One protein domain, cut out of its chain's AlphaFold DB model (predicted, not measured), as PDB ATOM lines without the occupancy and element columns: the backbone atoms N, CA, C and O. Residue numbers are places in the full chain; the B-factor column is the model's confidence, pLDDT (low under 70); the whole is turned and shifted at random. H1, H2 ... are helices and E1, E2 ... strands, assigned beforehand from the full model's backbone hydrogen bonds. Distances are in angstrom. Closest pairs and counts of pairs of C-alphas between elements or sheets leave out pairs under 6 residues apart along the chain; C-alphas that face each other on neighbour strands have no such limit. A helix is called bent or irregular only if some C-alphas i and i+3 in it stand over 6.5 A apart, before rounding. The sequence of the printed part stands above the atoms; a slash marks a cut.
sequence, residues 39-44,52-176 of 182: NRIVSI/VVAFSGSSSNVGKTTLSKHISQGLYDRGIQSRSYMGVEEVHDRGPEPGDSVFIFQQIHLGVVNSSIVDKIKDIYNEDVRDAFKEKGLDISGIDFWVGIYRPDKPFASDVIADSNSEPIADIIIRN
ATOM      1  N   ASN A  39     -16.618  -8.023 -44.760       98.44
ATOM      2  CA  ASN A  39     -15.810  -6.997 -45.420       98.44
ATOM      3  C   ASN A  39     -15.196  -7.493 -46.735       98.44
ATOM      4  O   ASN A  39     -15.237  -6.774 -47.736       98.44
ATOM      5  N   ARG A  40     -14.708  -8.739 -46.782       98.19
ATOM      6  CA  ARG A  40     -14.230  -9.351 -48.032       98.19
ATOM      7  C   ARG A  40     -15.347  -9.531 -49.050       98.19
ATOM      8  O   ARG A  40     -15.161  -9.148 -50.201       98.19
ATOM      9  N   ILE A  41     -16.508 -10.039 -48.637       98.50
ATOM     10  CA  ILE A  41     -17.674 -10.204 -49.523       98.50
ATOM     11  C   ILE A  41     -18.089  -8.857 -50.125       98.50
ATOM     12  O   ILE A  41     -18.288  -8.762 -51.333       98.50
ATOM     13  N   VAL A  42     -18.165  -7.803 -49.306       98.12
ATOM     14  CA  VAL A  42     -18.491  -6.445 -49.767       98.12
ATOM     15  C   VAL A  42     -17.451  -5.941 -50.766       98.12
ATOM     16  O   VAL A  42     -17.823  -5.450 -51.827       98.12
ATOM     17  N   SER A  43     -16.156  -6.125 -50.494       97.94
ATOM     18  CA  SER A  43     -15.101  -5.693 -51.419       97.94
ATOM     19  C   SER A  43     -15.105  -6.455 -52.752       97.94
ATOM     20  O   SER A  43     -14.691  -5.914 -53.781       97.94
ATOM     21  N   ILE A  44     -15.572  -7.707 -52.772       97.75
ATOM     22  CA  ILE A  44     -15.781  -8.445 -54.025       97.75
ATOM     23  C   ILE A  44     -17.024  -7.897 -54.748       97.75
ATOM     24  O   ILE A  44     -16.955  -7.645 -55.950       97.75
ATOM     25  N   VAL A  52     -20.114 -15.651 -54.781       97.56
ATOM     26  CA  VAL A  52     -20.265 -17.001 -54.256       97.56
ATOM     27  C   VAL A  52     -19.246 -17.247 -53.153       97.56
ATOM     28  O   VAL A  52     -18.036 -17.132 -53.345       97.56
ATOM     29  N   VAL A  53     -19.756 -17.631 -51.990       97.31
ATOM     30  CA  VAL A  53     -18.987 -17.949 -50.792       97.31
ATOM     31  C   VAL A  53     -19.142 -19.427 -50.483       97.31
ATOM     32  O   VAL A  53     -20.252 -19.960 -50.499       97.31
ATOM     33  N   ALA A  54     -18.045 -20.084 -50.139       95.19
ATOM     34  CA  ALA A  54     -18.036 -21.481 -49.747       95.19
ATOM     35  C   ALA A  54     -17.434 -21.685 -48.362       95.19
ATOM     36  O   ALA A  54     -16.385 -21.126 -48.038       95.19
ATOM     37  N   PHE A  55     -18.062 -22.544 -47.560       93.06
ATOM     38  CA  PHE A  55     -17.548 -22.922 -46.249       93.06
ATOM     39  C   PHE A  55     -16.858 -24.281 -46.276       93.06
ATOM     40  O   PHE A  55     -17.494 -25.320 -46.474       93.06
ATOM     41  N   SER A  56     -15.564 -24.270 -45.965       89.44
ATOM     42  CA  SER A  56     -14.788 -25.458 -45.619       89.44
ATOM     43  C   SER A  56     -14.840 -25.650 -44.102       89.44
ATOM     44  O   SER A  56     -14.496 -24.757 -43.332       89.44
ATOM     45  N   GLY A  57     -15.314 -26.809 -43.647       88.88
ATOM     46  CA  GLY A  57     -15.331 -27.152 -42.222       88.88
ATOM     47  C   GLY A  57     -14.288 -28.212 -41.907       88.88
ATOM     48  O   GLY A  57     -14.219 -29.205 -42.629       88.88
ATOM     49  N   SER A  58     -13.552 -28.070 -40.804       86.12
ATOM     50  CA  SER A  58     -12.601 -29.106 -40.360       86.12
ATOM     51  C   SER A  58     -13.276 -30.448 -40.047       86.12
ATOM     52  O   SER A  58     -12.654 -31.504 -40.146       86.12
ATOM     53  N   SER A  59     -14.554 -30.415 -39.663       82.94
ATOM     54  CA  SER A  59     -15.376 -31.579 -39.336       82.94
ATOM     55  C   SER A  59     -16.872 -31.233 -39.413       82.94
ATOM     56  O   SER A  59     -17.263 -30.120 -39.783       82.94
ATOM     57  N   SER A  60     -17.733 -32.180 -39.042       84.12
ATOM     58  CA  SER A  60     -19.139 -31.906 -38.740       84.12
ATOM     59  C   SER A  60     -19.282 -31.120 -37.427       84.12
ATOM     60  O   SER A  60     -18.434 -31.196 -36.531       84.12
ATOM     61  N   ASN A  61     -20.383 -30.372 -37.301       86.69
ATOM     62  CA  ASN A  61     -20.758 -29.621 -36.092       86.69
ATOM     63  C   ASN A  61     -19.695 -28.605 -35.629       86.69
ATOM     64  O   ASN A  61     -19.442 -28.438 -34.437       86.69
ATOM     65  N   VAL A  62     -19.058 -27.923 -36.587       89.56
ATOM     66  CA  VAL A  62     -18.114 -26.812 -36.336       89.56
ATOM     67  C   VAL A  62     -18.773 -25.428 -36.425       89.56
ATOM     68  O   VAL A  62     -18.104 -24.401 -36.367       89.56
ATOM     69  N   GLY A  63     -20.102 -25.388 -36.568       91.56
ATOM     70  CA  GLY A  63     -20.883 -24.151 -36.594       91.56
ATOM     71  C   GLY A  63     -21.002 -23.474 -37.964       91.56
ATOM     72  O   GLY A  63     -21.225 -22.271 -38.006       91.56
ATOM     73  N   LYS A  64     -20.905 -24.211 -39.083       91.75
ATOM     74  CA  LYS A  64     -21.102 -23.661 -40.446       91.75
ATOM     75  C   LYS A  64     -22.458 -22.973 -40.621       91.75
ATOM     76  O   LYS A  64     -22.529 -21.895 -41.196       91.75
ATOM     77  N   THR A  65     -23.519 -23.548 -40.060       92.06
ATOM     78  CA  THR A  65     -24.857 -22.945 -40.095       92.06
ATOM     79  C   THR A  65     -24.944 -21.681 -39.250       92.06
ATOM     80  O   THR A  65     -25.552 -20.703 -39.679       92.06
ATOM     81  N   THR A  66     -24.307 -21.659 -38.080       93.75
ATOM     82  CA  THR A  66     -24.207 -20.450 -37.251       93.75
ATOM     83  C   THR A  66     -23.422 -19.363 -37.980       93.75
ATOM     84  O   THR A  66     -23.909 -18.244 -38.096       93.75
ATOM     85  N   LEU A  67     -22.271 -19.701 -38.564       95.12
ATOM     86  CA  LEU A  67     -21.480 -18.787 -39.387       95.12
ATOM     87  C   LEU A  67     -22.308 -18.205 -40.543       95.12
ATOM     88  O   LEU A  67     -22.339 -16.989 -40.713       95.12
ATOM     89  N   SER A  68     -23.038 -19.053 -41.277       96.06
ATOM     90  CA  SER A  68     -23.923 -18.635 -42.375       96.06
ATOM     91  C   SER A  68     -24.932 -17.593 -41.914       96.06
ATOM     92  O   SER A  68     -25.081 -16.557 -42.550       96.06
ATOM     93  N   LYS A  69     -25.590 -17.836 -40.773       96.12
ATOM     94  CA  LYS A  69     -26.582 -16.914 -40.202       96.12
ATOM     95  C   LYS A  69     -25.967 -15.568 -39.830       96.12
ATOM     96  O   LYS A  69     -26.549 -14.541 -40.153       96.12
ATOM     97  N   HIS A  70     -24.805 -15.570 -39.177       97.38
ATOM     98  CA  HIS A  70     -24.132 -14.336 -38.769       97.38
ATOM     99  C   HIS A  70     -23.651 -13.515 -39.972       97.38
ATOM    100  O   HIS A  70     -23.879 -12.308 -40.008       97.38
ATOM    101  N   ILE A  71     -23.059 -14.160 -40.983       98.19
ATOM    102  CA  ILE A  71     -22.662 -13.483 -42.227       98.19
ATOM    103  C   ILE A  71     -23.896 -12.946 -42.959       98.19
ATOM    104  O   ILE A  71     -23.919 -11.775 -43.326       98.19
ATOM    105  N   SER A  72     -24.948 -13.754 -43.127       98.12
ATOM    106  CA  SER A  72     -26.187 -13.311 -43.777       98.12
ATOM    107  C   SER A  72     -26.844 -12.137 -43.055       98.12
ATOM    108  O   SER A  72     -27.305 -11.214 -43.722       98.12
ATOM    109  N   GLN A  73     -26.858 -12.135 -41.718       98.38
ATOM    110  CA  GLN A  73     -27.379 -11.014 -40.937       98.38
ATOM    111  C   GLN A  73     -26.537  -9.751 -41.144       98.38
ATOM    112  O   GLN A  73     -27.089  -8.698 -41.444       98.38
ATOM    113  N   GLY A  74     -25.208  -9.851 -41.063       98.31
ATOM    114  CA  GLY A  74     -24.338  -8.691 -41.260       98.31
ATOM    115  C   GLY A  74     -24.379  -8.127 -42.687       98.31
ATOM    116  O   GLY A  74     -24.270  -6.917 -42.875       98.31
ATOM    117  N   LEU A  75     -24.597  -8.974 -43.699       98.44
ATOM    118  CA  LEU A  75     -24.874  -8.531 -45.071       98.44
ATOM    119  C   LEU A  75     -26.241  -7.838 -45.170       98.44
ATOM    120  O   LEU A  75     -26.343  -6.769 -45.773       98.44
ATOM    121  N   TYR A  76     -27.273  -8.401 -44.538       97.94
ATOM    122  CA  TYR A  76     -28.612  -7.813 -44.507       97.94
ATOM    123  C   TYR A  76     -28.621  -6.427 -43.853       97.94
ATOM    124  O   TYR A  76     -29.221  -5.501 -44.398       97.94
ATOM    125  N   ASP A  77     -27.893  -6.250 -42.750       98.06
ATOM    126  CA  ASP A  77     -27.750  -4.958 -42.064       98.06
ATOM    127  C   ASP A  77     -27.082  -3.894 -42.957       98.06
ATOM    128  O   ASP A  77     -27.278  -2.693 -42.763       98.06
ATOM    129  N   ARG A  78     -26.338  -4.327 -43.986       97.31
ATOM    130  CA  ARG A  78     -25.743  -3.481 -45.036       97.31
ATOM    131  C   ARG A  78     -26.615  -3.365 -46.297       97.31
ATOM    132  O   ARG A  78     -26.179  -2.787 -47.288       97.31
ATOM    133  N   GLY A  79     -27.837  -3.900 -46.284       97.38
ATOM    134  CA  GLY A  79     -28.767  -3.884 -47.419       97.38
ATOM    135  C   GLY A  79     -28.436  -4.888 -48.528       97.38
ATOM    136  O   GLY A  79     -28.940  -4.753 -49.641       97.38
ATOM    137  N   ILE A  80     -27.594  -5.884 -48.247       98.19
ATOM    138  CA  ILE A  80     -27.134  -6.886 -49.212       98.19
ATOM    139  C   ILE A  80     -27.933  -8.171 -49.007       98.19
ATOM    140  O   ILE A  80     -27.908  -8.780 -47.936       98.19
ATOM    141  N   GLN A  81     -28.638  -8.612 -50.049       97.44
ATOM    142  CA  GLN A  81     -29.382  -9.866 -50.002       97.44
ATOM    143  C   GLN A  81     -28.442 -11.050 -50.224       97.44
ATOM    144  O   GLN A  81     -27.643 -11.068 -51.170       97.44
ATOM    145  N   SER A  82     -28.556 -12.039 -49.339       97.50
ATOM    146  CA  SER A  82     -27.808 -13.287 -49.414       97.50
ATOM    147  C   SER A  82     -28.738 -14.492 -49.351       97.50
ATOM    148  O   SER A  82     -29.749 -14.475 -48.648       97.50
ATOM    149  N   ARG A  83     -28.357 -15.559 -50.052       95.94
ATOM    150  CA  ARG A  83     -29.023 -16.858 -50.023       95.94
ATOM    151  C   ARG A  83     -28.040 -17.924 -49.591       95.94
ATOM    152  O   ARG A  83     -26.938 -18.012 -50.119       95.94
ATOM    153  N   SER A  84     -28.447 -18.730 -48.620       95.25
ATOM    154  CA  SER A  84     -27.657 -19.863 -48.149       95.25
ATOM    155  C   SER A  84     -28.200 -21.162 -48.731       95.25
ATOM    156  O   SER A  84     -29.406 -21.401 -48.670       95.25
ATOM    157  N   TYR A  85     -27.294 -21.994 -49.225       93.75
ATOM    158  CA  TYR A  85     -27.536 -23.336 -49.729       93.75
ATOM    159  C   TYR A  85     -26.776 -24.347 -48.874       93.75
ATOM    160  O   TYR A  85     -25.652 -24.080 -48.428       93.75
ATOM    161  N   MET A  86     -27.374 -25.512 -48.631       90.06
ATOM    162  CA  MET A  86     -26.636 -26.613 -48.012       90.06
ATOM    163  C   MET A  86     -25.577 -27.136 -48.978       90.06
ATOM    164  O   MET A  86     -24.407 -27.112 -48.612       90.06
ATOM    165  N   GLY A  87     -25.934 -27.458 -50.216       88.50
ATOM    166  CA  GLY A  87     -25.002 -27.824 -51.282       88.50
ATOM    167  C   GLY A  87     -25.450 -27.302 -52.645       88.50
ATOM    168  O   GLY A  87     -26.418 -26.545 -52.752       88.50
ATOM    169  N   VAL A  88     -24.710 -27.670 -53.691       88.88
ATOM    170  CA  VAL A  88     -24.964 -27.229 -55.075       88.88
ATOM    171  C   VAL A  88     -26.320 -27.735 -55.576       88.88
ATOM    172  O   VAL A  88     -27.027 -27.023 -56.285       88.88
ATOM    173  N   GLU A  89     -26.744 -28.912 -55.120       89.75
ATOM    174  CA  GLU A  89     -28.043 -29.506 -55.429       89.75
ATOM    175  C   GLU A  89     -29.228 -28.585 -55.089       89.75
ATOM    176  O   GLU A  89     -30.176 -28.485 -55.871       89.75
ATOM    177  N   GLU A  90     -29.151 -27.816 -53.996       92.00
ATOM    178  CA  GLU A  90     -30.236 -26.905 -53.605       92.00
ATOM    179  C   GLU A  90     -30.417 -25.731 -54.581       92.00
ATOM    180  O   GLU A  90     -31.492 -25.120 -54.627       92.00
ATOM    181  N   VAL A  91     -29.397 -25.413 -55.386       91.56
ATOM    182  CA  VAL A  91     -29.519 -24.423 -56.463       91.56
ATOM    183  C   VAL A  91     -30.490 -24.934 -57.522       91.56
ATOM    184  O   VAL A  91     -31.313 -24.160 -58.013       91.56
ATOM    185  N   HIS A  92     -30.471 -26.229 -57.845       88.44
ATOM    186  CA  HIS A  92     -31.414 -26.803 -58.805       88.44
ATOM    187  C   HIS A  92     -32.845 -26.801 -58.254       88.44
ATOM    188  O   HIS A  92     -33.771 -26.456 -58.997       88.44
ATOM    189  N   ASP A  93     -33.015 -27.086 -56.963       88.69
ATOM    190  CA  ASP A  93     -34.330 -27.186 -56.322       88.69
ATOM    191  C   ASP A  93     -35.001 -25.828 -56.102       88.69
ATOM    192  O   ASP A  93     -36.195 -25.662 -56.358       88.69
ATOM    193  N   ARG A  94     -34.246 -24.846 -55.602       89.25
ATOM    194  CA  ARG A  94     -34.802 -23.567 -55.129       89.25
ATOM    195  C   ARG A  94     -34.420 -22.391 -56.011       89.25
ATOM    196  O   ARG A  94     -35.167 -21.419 -56.077       89.25
ATOM    197  N   GLY A  95     -33.281 -22.485 -56.691       88.19
ATOM    198  CA  GLY A  95     -32.738 -21.412 -57.507       88.19
ATOM    199  C   GLY A  95     -32.357 -20.154 -56.715       88.19
ATOM    200  O   GLY A  95     -32.550 -20.066 -55.497       88.19
ATOM    201  N   PRO A  96     -31.750 -19.181 -57.404       92.25
ATOM    202  CA  PRO A  96     -31.599 -17.815 -56.916       92.25
ATOM    203  C   PRO A  96     -32.929 -17.050 -57.016       92.25
ATOM    204  O   PRO A  96     -33.721 -17.285 -57.930       92.25
ATOM    205  N   GLU A  97     -33.159 -16.092 -56.120       91.12
ATOM    206  CA  GLU A  97     -34.266 -15.138 -56.224       91.12
ATOM    207  C   GLU A  97     -33.812 -13.794 -56.823       91.12
ATOM    208  O   GLU A  97     -32.638 -13.413 -56.725       91.12
ATOM    209  N   PRO A  98     -34.733 -13.031 -57.446       86.62
ATOM    210  CA  PRO A  98     -34.444 -11.669 -57.872       86.62
ATOM    211  C   PRO A  98     -33.988 -10.810 -56.687       86.62
ATOM    212  O   PRO A  98     -34.737 -10.615 -55.736       86.62
ATOM    213  N   GLY A  99     -32.771 -10.272 -56.777       88.88
ATOM    214  CA  GLY A  99     -32.168  -9.428 -55.740       88.88
ATOM    215  C   GLY A  99     -31.021 -10.093 -54.978       88.88
ATOM    216  O   GLY A  99     -30.140  -9.376 -54.507       88.88
ATOM    217  N   ASP A 100     -30.934 -11.429 -54.969       94.00
ATOM    218  CA  ASP A 100     -29.836 -12.141 -54.307       94.00
ATOM    219  C   ASP A 100     -28.490 -11.750 -54.914       94.00
ATOM    220  O   ASP A 100     -28.239 -11.988 -56.095       94.00
ATOM    221  N   SER A 101     -27.613 -11.154 -54.115       96.00
ATOM    222  CA  SER A 101     -26.270 -10.730 -54.531       96.00
ATOM    223  C   SER A 101     -25.162 -11.633 -53.996       96.00
ATOM    224  O   SER A 101     -24.077 -11.658 -54.565       96.00
ATOM    225  N   VAL A 102     -25.432 -12.394 -52.934       97.56
ATOM    226  CA  VAL A 102     -24.454 -13.290 -52.306       97.56
ATOM    227  C   VAL A 102     -25.045 -14.687 -52.162       97.56
ATOM    228  O   VAL A 102     -26.140 -14.843 -51.627       97.56
ATOM    229  N   PHE A 103     -24.314 -15.709 -52.588       97.31
ATOM    230  CA  PHE A 103     -24.708 -17.112 -52.488       97.31
ATOM    231  C   PHE A 103     -23.724 -17.848 -51.580       97.31
ATOM    232  O   PHE A 103     -22.527 -17.830 -51.838       97.31
ATOM    233  N   ILE A 104     -24.206 -18.469 -50.506       97.06
ATOM    234  CA  ILE A 104     -23.370 -19.077 -49.464       97.06
ATOM    235  C   ILE A 104     -23.591 -20.590 -49.448       97.06
ATOM    236  O   ILE A 104     -24.691 -21.040 -49.142       97.06
ATOM    237  N   PHE A 105     -22.550 -21.375 -49.711       94.25
ATOM    238  CA  PHE A 105     -22.578 -22.839 -49.665       94.25
ATOM    239  C   PHE A 105     -22.012 -23.371 -48.345       94.25
ATOM    240  O   PHE A 105     -20.837 -23.172 -48.031       94.25
ATOM    241  N   GLN A 106     -22.839 -24.075 -47.567       88.81
ATOM    242  CA  GLN A 106     -22.477 -24.549 -46.223       88.81
ATOM    243  C   GLN A 106     -21.819 -25.940 -46.200       88.81
ATOM    244  O   GLN A 106     -21.053 -26.252 -45.280       88.81
ATOM    245  N   GLN A 107     -22.117 -26.814 -47.160       76.75
ATOM    246  CA  GLN A 107     -21.593 -28.180 -47.229       76.75
ATOM    247  C   GLN A 107     -20.583 -28.341 -48.355       76.75
ATOM    248  O   GLN A 107     -20.789 -29.086 -49.305       76.75
ATOM    249  N   ILE A 108     -19.411 -27.732 -48.175       67.62
ATOM    250  CA  ILE A 108     -18.206 -28.238 -48.826       67.62
ATOM    251  C   ILE A 108     -17.437 -29.070 -47.796       67.62
ATOM    252  O   ILE A 108     -16.846 -28.562 -46.838       67.62
ATOM    253  N   HIS A 109     -17.557 -30.395 -47.913       60.09
ATOM    254  CA  HIS A 109     -17.018 -31.377 -46.964       60.09
ATOM    255  C   HIS A 109     -15.540 -31.674 -47.219       60.09
ATOM    256  O   HIS A 109     -15.139 -32.818 -47.415       60.09
ATOM    257  N   LEU A 110     -14.714 -30.634 -47.204       62.72
ATOM    258  CA  LEU A 110     -13.276 -30.764 -47.390       62.72
ATOM    259  C   LEU A 110     -12.582 -30.026 -46.265       62.72
ATOM    260  O   LEU A 110     -12.437 -28.808 -46.313       62.72
ATOM    261  N   GLY A 111     -12.221 -30.772 -45.223       59.91
ATOM    262  CA  GLY A 111     -11.520 -30.218 -44.071       59.91
ATOM    263  C   GLY A 111     -10.076 -29.888 -44.418       59.91
ATOM    264  O   GLY A 111      -9.647 -28.749 -44.289       59.91
ATOM    265  N   VAL A 112      -9.321 -30.872 -44.896       60.69
ATOM    266  CA  VAL A 112      -7.913 -30.699 -45.261       60.69
ATOM    267  C   VAL A 112      -7.623 -31.559 -46.480       60.69
ATOM    268  O   VAL A 112      -8.081 -32.699 -46.555       60.69
ATOM    269  N   VAL A 113      -6.871 -31.020 -47.434       65.00
ATOM    270  CA  VAL A 113      -6.482 -31.735 -48.653       65.00
ATOM    271  C   VAL A 113      -4.982 -31.588 -48.871       65.00
ATOM    272  O   VAL A 113      -4.345 -30.709 -48.290       65.00
ATOM    273  N   ASN A 114      -4.388 -32.467 -49.674       68.25
ATOM    274  CA  ASN A 114      -2.996 -32.289 -50.074       68.25
ATOM    275  C   ASN A 114      -2.878 -30.987 -50.892       68.25
ATOM    276  O   ASN A 114      -3.680 -30.737 -51.790       68.25
ATOM    277  N   SER A 115      -1.891 -30.156 -50.580       69.12
ATOM    278  CA  SER A 115      -1.611 -28.879 -51.252       69.12
ATOM    279  C   SER A 115      -1.557 -29.027 -52.777       69.12
ATOM    280  O   SER A 115      -2.121 -28.202 -53.489       69.12
ATOM    281  N   SER A 116      -0.997 -30.134 -53.281       74.56
ATOM    282  CA  SER A 116      -0.913 -30.444 -54.719       74.56
ATOM    283  C   SER A 116      -2.259 -30.713 -55.410       74.56
ATOM    284  O   SER A 116      -2.315 -30.767 -56.640       74.56
ATOM    285  N   ILE A 117      -3.345 -30.904 -54.650       77.06
ATOM    286  CA  ILE A 117      -4.694 -31.142 -55.185       77.06
ATOM    287  C   ILE A 117      -5.696 -30.043 -54.815       77.06
ATOM    288  O   ILE A 117      -6.839 -30.130 -55.253       77.06
ATOM    289  N   VAL A 118      -5.293 -29.018 -54.050       76.81
ATOM    290  CA  VAL A 118      -6.174 -27.897 -53.665       76.81
ATOM    291  C   VAL A 118      -6.800 -27.257 -54.901       76.81
ATOM    292  O   VAL A 118      -8.018 -27.114 -54.954       76.81
ATOM    293  N   ASP A 119      -5.984 -26.928 -55.902       80.69
ATOM    294  CA  ASP A 119      -6.458 -26.236 -57.104       80.69
ATOM    295  C   ASP A 119      -7.415 -27.118 -57.911       80.69
ATOM    296  O   ASP A 119      -8.495 -26.673 -58.272       80.69
ATOM    297  N   LYS A 120      -7.107 -28.415 -58.055       82.56
ATOM    298  CA  LYS A 120      -8.007 -29.382 -58.712       82.56
ATOM    299  C   LYS A 120      -9.363 -29.474 -58.022       82.56
ATOM    300  O   LYS A 120     -10.384 -29.639 -58.673       82.56
ATOM    301  N   ILE A 121      -9.369 -29.412 -56.696       83.44
ATOM    302  CA  ILE A 121     -10.602 -29.454 -55.922       83.44
ATOM    303  C   ILE A 121     -11.384 -28.152 -56.086       83.44
ATOM    304  O   ILE A 121     -12.590 -28.207 -56.311       83.44
ATOM    305  N   LYS A 122     -10.716 -26.994 -56.019       85.38
ATOM    306  CA  LYS A 122     -11.357 -25.707 -56.314       85.38
ATOM    307  C   LYS A 122     -11.966 -25.709 -57.718       85.38
ATOM    308  O   LYS A 122     -13.100 -25.271 -57.861       85.38
ATOM    309  N   ASP A 123     -11.268 -26.260 -58.711       87.81
ATOM    310  CA  ASP A 123     -11.758 -26.367 -60.088       87.81
ATOM    311  C   ASP A 123     -13.041 -27.200 -60.190       87.81
ATOM    312  O   ASP A 123     -13.995 -26.749 -60.819       87.81
ATOM    313  N   ILE A 124     -13.106 -28.359 -59.520       87.06
ATOM    314  CA  ILE A 124     -14.312 -29.208 -59.490       87.06
ATOM    315  C   ILE A 124     -15.504 -28.434 -58.915       87.06
ATOM    316  O   ILE A 124     -16.552 -28.354 -59.545       87.06
ATOM    317  N   TYR A 125     -15.340 -27.803 -57.747       88.06
ATOM    318  CA  TYR A 125     -16.438 -27.046 -57.139       88.06
ATOM    319  C   TYR A 125     -16.817 -25.800 -57.942       88.06
ATOM    320  O   TYR A 125     -17.987 -25.425 -57.969       88.06
ATOM    321  N   ASN A 126     -15.852 -25.154 -58.596       92.06
ATOM    322  CA  ASN A 126     -16.125 -24.035 -59.489       92.06
ATOM    323  C   ASN A 126     -16.965 -24.479 -60.690       92.06
ATOM    324  O   ASN A 126     -17.885 -23.759 -61.071       92.06
ATOM    325  N   GLU A 127     -16.665 -25.643 -61.268       92.75
ATOM    326  CA  GLU A 127     -17.441 -26.223 -62.364       92.75
ATOM    327  C   GLU A 127     -18.864 -26.576 -61.918       92.75
ATOM    328  O   GLU A 127     -19.811 -26.088 -62.534       92.75
ATOM    329  N   ASP A 128     -19.021 -27.289 -60.799       90.38
ATOM    330  CA  ASP A 128     -20.332 -27.654 -60.246       90.38
ATOM    331  C   ASP A 128     -21.201 -26.412 -59.969       90.38
ATOM    332  O   ASP A 128     -22.366 -26.339 -60.367       90.38
ATOM    333  N   VAL A 129     -20.628 -25.394 -59.313       92.06
ATOM    334  CA  VAL A 129     -21.319 -24.128 -59.015       92.06
ATOM    335  C   VAL A 129     -21.692 -23.396 -60.300       92.06
ATOM    336  O   VAL A 129     -22.830 -22.934 -60.438       92.06
ATOM    337  N   ARG A 130     -20.754 -23.272 -61.245       94.62
ATOM    338  CA  ARG A 130     -20.995 -22.587 -62.519       94.62
ATOM    339  C   ARG A 130     -22.135 -23.249 -63.275       94.62
ATOM    340  O   ARG A 130     -23.024 -22.548 -63.755       94.62
ATOM    341  N   ASP A 131     -22.119 -24.570 -63.380       93.69
ATOM    342  CA  ASP A 131     -23.114 -25.311 -64.145       93.69
ATOM    343  C   ASP A 131     -24.503 -25.190 -63.500       93.69
ATOM    344  O   ASP A 131     -25.471 -24.855 -64.191       93.69
ATOM    345  N   ALA A 132     -24.592 -25.299 -62.171       92.62
ATOM    346  CA  ALA A 132     -25.845 -25.128 -61.441       92.62
ATOM    347  C   ALA A 132     -26.467 -23.730 -61.617       92.62
ATOM    348  O   ALA A 132     -27.675 -23.599 -61.827       92.62
ATOM    349  N   PHE A 133     -25.659 -22.666 -61.576       93.81
ATOM    350  CA  PHE A 133     -26.154 -21.301 -61.793       93.81
ATOM    351  C   PHE A 133     -26.451 -20.992 -63.261       93.81
ATOM    352  O   PHE A 133     -27.433 -20.299 -63.552       93.81
ATOM    353  N   LYS A 134     -25.674 -21.554 -64.192       93.69
ATOM    354  CA  LYS A 134     -25.895 -21.411 -65.634       93.69
ATOM    355  C   LYS A 134     -27.242 -21.987 -66.054       93.69
ATOM    356  O   LYS A 134     -27.950 -21.359 -66.841       93.69
ATOM    357  N   GLU A 135     -27.648 -23.123 -65.489       91.81
ATOM    358  CA  GLU A 135     -28.990 -23.688 -65.700       91.81
ATOM    359  C   GLU A 135     -30.119 -22.761 -65.227       91.81
ATOM    360  O   GLU A 135     -31.231 -22.806 -65.755       91.81
ATOM    361  N   LYS A 136     -29.840 -21.884 -64.256       90.44
ATOM    362  CA  LYS A 136     -30.771 -20.860 -63.762       90.44
ATOM    363  C   LYS A 136     -30.636 -19.517 -64.485       90.44
ATOM    364  O   LYS A 136     -31.292 -18.552 -64.097       90.44
ATOM    365  N   GLY A 137     -29.823 -19.444 -65.540       90.00
ATOM    366  CA  GLY A 137     -29.623 -18.232 -66.334       90.00
ATOM    367  C   GLY A 137     -28.757 -17.171 -65.652       90.00
ATOM    368  O   GLY A 137     -28.825 -16.005 -66.041       90.00
ATOM    369  N   LEU A 138     -27.960 -17.548 -64.648       90.50
ATOM    370  CA  LEU A 138     -26.954 -16.677 -64.048       90.50
ATOM    371  C   LEU A 138     -25.559 -17.045 -64.552       90.50
ATOM    372  O   LEU A 138     -25.180 -18.213 -64.568       90.50
ATOM    373  N   ASP A 139     -24.796 -16.026 -64.938       89.50
ATOM    374  CA  ASP A 139     -23.391 -16.165 -65.310       89.50
ATOM    375  C   ASP A 139     -22.517 -15.962 -64.065       89.50
ATOM    376  O   ASP A 139     -22.436 -14.855 -63.527       89.50
ATOM    377  N   ILE A 140     -21.935 -17.054 -63.570       91.06
ATOM    378  CA  ILE A 140     -21.072 -17.095 -62.385       91.06
ATOM    379  C   ILE A 140     -19.785 -17.838 -62.748       91.06
ATOM    380  O   ILE A 140     -19.830 -18.921 -63.326       91.06
ATOM    381  N   SER A 141     -18.630 -17.270 -62.395       88.81
ATOM    382  CA  SER A 141     -17.307 -17.833 -62.705       88.81
ATOM    383  C   SER A 141     -16.900 -19.015 -61.822       88.81
ATOM    384  O   SER A 141     -16.014 -19.777 -62.206       88.81
ATOM    385  N   GLY A 142     -17.521 -19.161 -60.653       92.81
ATOM    386  CA  GLY A 142     -17.214 -20.180 -59.655       92.81
ATOM    387  C   GLY A 142     -17.379 -19.620 -58.245       92.81
ATOM    388  O   GLY A 142     -18.191 -18.726 -58.022       92.81
ATOM    389  N   ILE A 143     -16.601 -20.146 -57.302       94.69
ATOM    390  CA  ILE A 143     -16.521 -19.675 -55.919       94.69
ATOM    391  C   ILE A 143     -15.498 -18.543 -55.826       94.69
ATOM    392  O   ILE A 143     -14.324 -18.729 -56.146       94.69
ATOM    393  N   ASP A 144     -15.933 -17.392 -55.318       96.50
ATOM    394  CA  ASP A 144     -15.101 -16.195 -55.177       96.50
ATOM    395  C   ASP A 144     -14.346 -16.150 -53.848       96.50
ATOM    396  O   ASP A 144     -13.280 -15.541 -53.756       96.50
ATOM    397  N   PHE A 145     -14.912 -16.756 -52.800       96.19
ATOM    398  CA  PHE A 145     -14.367 -16.664 -51.450       96.19
ATOM    399  C   PHE A 145     -14.586 -17.937 -50.632       96.19
ATOM    400  O   PHE A 145     -15.710 -18.413 -50.464       96.19
ATOM    401  N   TRP A 146     -13.499 -18.464 -50.075       94.06
ATOM    402  CA  TRP A 146     -13.478 -19.654 -49.234       94.06
ATOM    403  C   TRP A 146     -13.265 -19.282 -47.766       94.06
ATOM    404  O   TRP A 146     -12.238 -18.709 -47.397       94.06
ATOM    405  N   VAL A 147     -14.197 -19.680 -46.900       94.81
ATOM    406  CA  VAL A 147     -14.083 -19.500 -45.447       94.81
ATOM    407  C   VAL A 147     -13.878 -20.857 -44.788       94.81
ATOM    408  O   VAL A 147     -14.758 -21.718 -44.810       94.81
ATOM    409  N   GLY A 148     -12.709 -21.047 -44.185       93.12
ATOM    410  CA  GLY A 148     -12.437 -22.180 -43.313       93.12
ATOM    411  C   GLY A 148     -13.040 -21.935 -41.935       93.12
ATOM    412  O   GLY A 148     -12.871 -20.857 -41.378       93.12
ATOM    413  N   ILE A 149     -13.703 -22.921 -41.341       92.69
ATOM    414  CA  ILE A 149     -14.176 -22.856 -39.957       92.69
ATOM    415  C   ILE A 149     -13.885 -24.157 -39.214       92.69
ATOM    416  O   ILE A 149     -14.118 -25.259 -39.715       92.69
ATOM    417  N   TYR A 150     -13.377 -24.025 -37.993       90.88
ATOM    418  CA  TYR A 150     -13.049 -25.152 -37.132       90.88
ATOM    419  C   TYR A 150     -13.392 -24.856 -35.674       90.88
ATOM    420  O   TYR A 150     -13.590 -23.704 -35.297       90.88
ATOM    421  N   ARG A 151     -13.435 -25.899 -34.844       89.94
ATOM    422  CA  ARG A 151     -13.515 -25.759 -33.384       89.94
ATOM    423  C   ARG A 151     -12.185 -26.117 -32.738       89.94
ATOM    424  O   ARG A 151     -11.541 -27.031 -33.241       89.94
ATOM    425  N   PRO A 152     -11.805 -25.533 -31.594       87.81
ATOM    426  CA  PRO A 152     -10.536 -25.850 -30.930       87.81
ATOM    427  C   PRO A 152     -10.295 -27.345 -30.688       87.81
ATOM    428  O   PRO A 152      -9.165 -27.805 -30.780       87.81
ATOM    429  N   ASP A 153     -11.356 -28.102 -30.399       85.31
ATOM    430  CA  ASP A 153     -11.332 -29.552 -30.172       85.31
ATOM    431  C   ASP A 153     -11.418 -30.386 -31.464       85.31
ATOM    432  O   ASP A 153     -11.186 -31.593 -31.448       85.31
ATOM    433  N   LYS A 154     -11.735 -29.744 -32.591       86.06
ATOM    434  CA  LYS A 154     -11.746 -30.313 -33.945       86.06
ATOM    435  C   LYS A 154     -10.959 -29.392 -34.887       86.06
ATOM    436  O   LYS A 154     -11.566 -28.807 -35.792       86.06
ATOM    437  N   PRO A 155      -9.647 -29.186 -34.678       84.75
ATOM    438  CA  PRO A 155      -8.858 -28.327 -35.546       84.75
ATOM    439  C   PRO A 155      -8.827 -28.868 -36.973       84.75
ATOM    440  O   PRO A 155      -8.992 -30.068 -37.205       84.75
ATOM    441  N   PHE A 156      -8.594 -27.984 -37.947       78.94
ATOM    442  CA  PHE A 156      -8.054 -28.437 -39.227       78.94
ATOM    443  C   PHE A 156      -6.781 -29.211 -38.903       78.94
ATOM    444  O   PHE A 156      -5.911 -28.664 -38.233       78.94
ATOM    445  N   ALA A 157      -6.730 -30.495 -39.256       64.56
ATOM    446  CA  ALA A 157      -5.692 -31.400 -38.789       64.56
ATOM    447  C   ALA A 157      -4.299 -30.903 -39.217       64.56
ATOM    448  O   ALA A 157      -3.832 -31.222 -40.301       64.56
ATOM    449  N   SER A 158      -3.641 -30.124 -38.359       55.03
ATOM    450  CA  SER A 158      -2.221 -29.789 -38.479       55.03
ATOM    451  C   SER A 158      -1.350 -30.793 -37.729       55.03
ATOM    452  O   SER A 158      -0.197 -30.983 -38.093       55.03
ATOM    453  N   ASP A 159      -1.911 -31.484 -36.728       42.66
ATOM    454  CA  ASP A 159      -1.111 -32.236 -35.750       42.66
ATOM    455  C   ASP A 159      -1.222 -33.766 -35.920       42.66
ATOM    456  O   ASP A 159      -0.449 -34.516 -35.330       42.66
ATOM    457  N   VAL A 160      -2.175 -34.246 -36.734       40.72
ATOM    458  CA  VAL A 160      -2.443 -35.687 -36.957       40.72
ATOM    459  C   VAL A 160      -2.063 -36.142 -38.372       40.72
ATOM    460  O   VAL A 160      -1.978 -37.340 -38.641       40.72
ATOM    461  N   ILE A 161      -1.789 -35.212 -39.291       43.31
ATOM    462  CA  ILE A 161      -1.350 -35.561 -40.643       43.31
ATOM    463  C   ILE A 161       0.168 -35.724 -40.611       43.31
ATOM    464  O   ILE A 161       0.912 -34.759 -40.472       43.31
ATOM    465  N   ALA A 162       0.626 -36.962 -40.771       42.38
ATOM    466  CA  ALA A 162       2.031 -37.338 -40.932       42.38
ATOM    467  C   ALA A 162       2.682 -36.794 -42.230       42.38
ATOM    468  O   ALA A 162       3.711 -37.305 -42.664       42.38
ATOM    469  N   ASP A 163       2.085 -35.783 -42.860       49.03
ATOM    470  CA  ASP A 163       2.474 -35.232 -44.148       49.03
ATOM    471  C   ASP A 163       2.322 -33.707 -44.075       49.03
ATOM    472  O   ASP A 163       1.220 -33.161 -44.035       49.03
ATOM    473  N   SER A 164       3.449 -32.998 -44.018       56.09
ATOM    474  CA  SER A 164       3.556 -31.536 -43.874       56.09
ATOM    475  C   SER A 164       2.985 -30.732 -45.055       56.09
ATOM    476  O   SER A 164       3.228 -29.534 -45.156       56.09
ATOM    477  N   ASN A 165       2.279 -31.398 -45.967       62.28
ATOM    478  CA  ASN A 165       1.841 -30.898 -47.265       62.28
ATOM    479  C   ASN A 165       0.326 -30.688 -47.339       62.28
ATOM    480  O   ASN A 165      -0.210 -30.562 -48.436       62.28
ATOM    481  N   SER A 166      -0.372 -30.704 -46.208       63.53
ATOM    482  CA  SER A 166      -1.828 -30.645 -46.135       63.53
ATOM    483  C   SER A 166      -2.308 -29.299 -45.593       63.53
ATOM    484  O   SER A 166      -1.881 -28.876 -44.521       63.53
ATOM    485  N   GLU A 167      -3.208 -28.635 -46.322       69.56
ATOM    486  CA  GLU A 167      -3.711 -27.294 -45.991       69.56
ATOM    487  C   GLU A 167      -5.247 -27.228 -46.089       69.56
ATOM    488  O   GLU A 167      -5.854 -27.960 -46.884       69.56
ATOM    489  N   PRO A 168      -5.906 -26.384 -45.272       75.88
ATOM    490  CA  PRO A 168      -7.332 -26.122 -45.418       75.88
ATOM    491  C   PRO A 168      -7.605 -25.345 -46.711       75.88
ATOM    492  O   PRO A 168      -6.847 -24.451 -47.091       75.88
ATOM    493  N   ILE A 169      -8.725 -25.645 -47.370       84.00
ATOM    494  CA  ILE A 169      -9.188 -24.871 -48.527       84.00
ATOM    495  C   ILE A 169      -9.905 -23.628 -48.003       84.00
ATOM    496  O   ILE A 169     -11.099 -23.657 -47.712       84.00
ATOM    497  N   ALA A 170      -9.144 -22.555 -47.823       88.88
ATOM    498  CA  ALA A 170      -9.613 -21.356 -47.154       88.88
ATOM    499  C   ALA A 170      -8.798 -20.128 -47.578       88.88
ATOM    500  O   ALA A 170      -7.577 -20.204 -47.688       88.88
ATOM    501  N   ASP A 171      -9.470 -18.993 -47.755       92.19
ATOM    502  CA  ASP A 171      -8.840 -17.679 -47.917       92.19
ATOM    503  C   ASP A 171      -8.750 -16.935 -46.569       92.19
ATOM    504  O   ASP A 171      -7.927 -16.029 -46.410       92.19
ATOM    505  N   ILE A 172      -9.586 -17.326 -45.596       93.94
ATOM    506  CA  ILE A 172      -9.449 -17.049 -44.157       93.94
ATOM    507  C   ILE A 172      -9.860 -18.274 -43.341       93.94
ATOM    508  O   ILE A 172     -10.693 -19.066 -43.780       93.94
ATOM    509  N   ILE A 173      -9.356 -18.379 -42.118       93.62
ATOM    510  CA  ILE A 173      -9.741 -19.412 -41.158       93.62
ATOM    511  C   ILE A 173     -10.435 -18.756 -39.963       93.62
ATOM    512  O   ILE A 173      -9.953 -17.774 -39.409       93.62
ATOM    513  N   ILE A 174     -11.554 -19.331 -39.534       94.75
ATOM    514  CA  ILE A 174     -12.312 -18.918 -38.359       94.75
ATOM    515  C   ILE A 174     -12.225 -20.016 -37.303       94.75
ATOM    516  O   ILE A 174     -12.708 -21.137 -37.488       94.75
ATOM    517  N   ARG A 175     -11.642 -19.666 -36.162       93.44
ATOM    518  CA  ARG A 175     -11.679 -20.464 -34.945       93.44
ATOM    519  C   ARG A 175     -12.991 -20.186 -34.208       93.44
ATOM    520  O   ARG A 175     -13.192 -19.111 -33.646       93.44
ATOM    521  N   ASN A 176     -13.891 -21.161 -34.217       92.50
ATOM    522  CA  ASN A 176     -15.197 -21.072 -33.583       92.50
ATOM    523  C   ASN A 176     -15.183 -21.681 -32.177       92.50
ATOM    524  O   ASN A 176     -15.540 -22.844 -31.981       92.50
TER     525      ASN A 176
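What this domain is: This is residues 39 to 44 and 52 to 176 of the 182 residues of an uncharacterized protein of Parcubacteria bacterium C7867-006 (UniProt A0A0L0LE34). A strongly twisted parallel sheet of five strands forms the core and curls round the helix H2; the long helix H4 runs past the other side of the sheet and only grazes it. The short H1 sits by the starts of E1, E3 and E4, the short H3 by the edge strand E2 and one end of H4, and a long loop, residues 151 to 171, reaches one end of the long axis. The printed part has 131 residues, with four named helices and five named strands in the order H1 E1 H2 E2 H3 E3 H4 E4 E5; the sheet's order is E2 E3 E1 E4 E5. The class is mixed, helices and strands; the whole is compact, with a radius of gyration of the C-alphas of 14.9 A, yet elongated, spanning 47 by 30 by 27 A.

How they stand to each other: H1, residues 39 to 44, is on the sheet; its Ile 41 and Phe 145 have C-alphas 7.5 A apart, the closest of H1 and E4, residues 145 to 150. E1, residues 52 to 57, is the parallel neighbour of E4, with N 54 and O 145 at 2.9 A. H2, residues 64 to 77, is near H1 and on the same face of the sheet, in two layers, helices over one face; the closest C-alphas of H2 and E2, residues 82 to 85, are those of Ser 72 and Ser 82, 5.9 A. H3, residues 89 to 94, only grazes the sheet. E3, residues 102 to 108, is parallel to E2, with N 83 and O 102 at 2.8 A, and to E1, with N 53 and O 103 at 2.8 A. H4, residues 115 to 135, touches H3 with residues 132 to 135 alone, at a shallow tilt of 25 degrees, the same way; the closest C-alphas are those of Val 91 and Ala 132, 6.2 A. E5, residues 172 to 175, is an edge strand parallel to E4, with N 174 and O 148 at 2.7 A. E2, H3, E3 form a strand-helix-strand unit, two parallel neighbours with a helix between; E1, H2, E2 and E3, H4, E4 are split units, with another strand between theirs, and the three crossovers are right-handed. Each O i to N i+4 pair is within hydrogen-bond range in H1, H2 and H3, and 15 of 17 in H4.

Where its parts are: H1 begins at C-alpha 39, (-15.810, -6.997, -45.420). E1 is 16.5 A long, H2 19.9 A, E3 16.6 A, H4 31.4 A and E4 16.7 A. H4 is irregular: C-alphas 116 and 119 are 7.4 A apart. E5 ends at C-alpha 175, (-11.679, -20.464, -34.945).

The domain as a whole: The two C-alphas farthest apart, of Pro 98 and Ala 162, are 47.7 A apart. Residues 45 to 51 are not printed; C-alphas 44 and 52 are 9.7 A apart across the cut. The link E4 to E5 is long; within it residues 166 to 167 pair antiparallel with 113 to 114. The pLDDT is under 70 in residues 108 to 115 and 157 to 167.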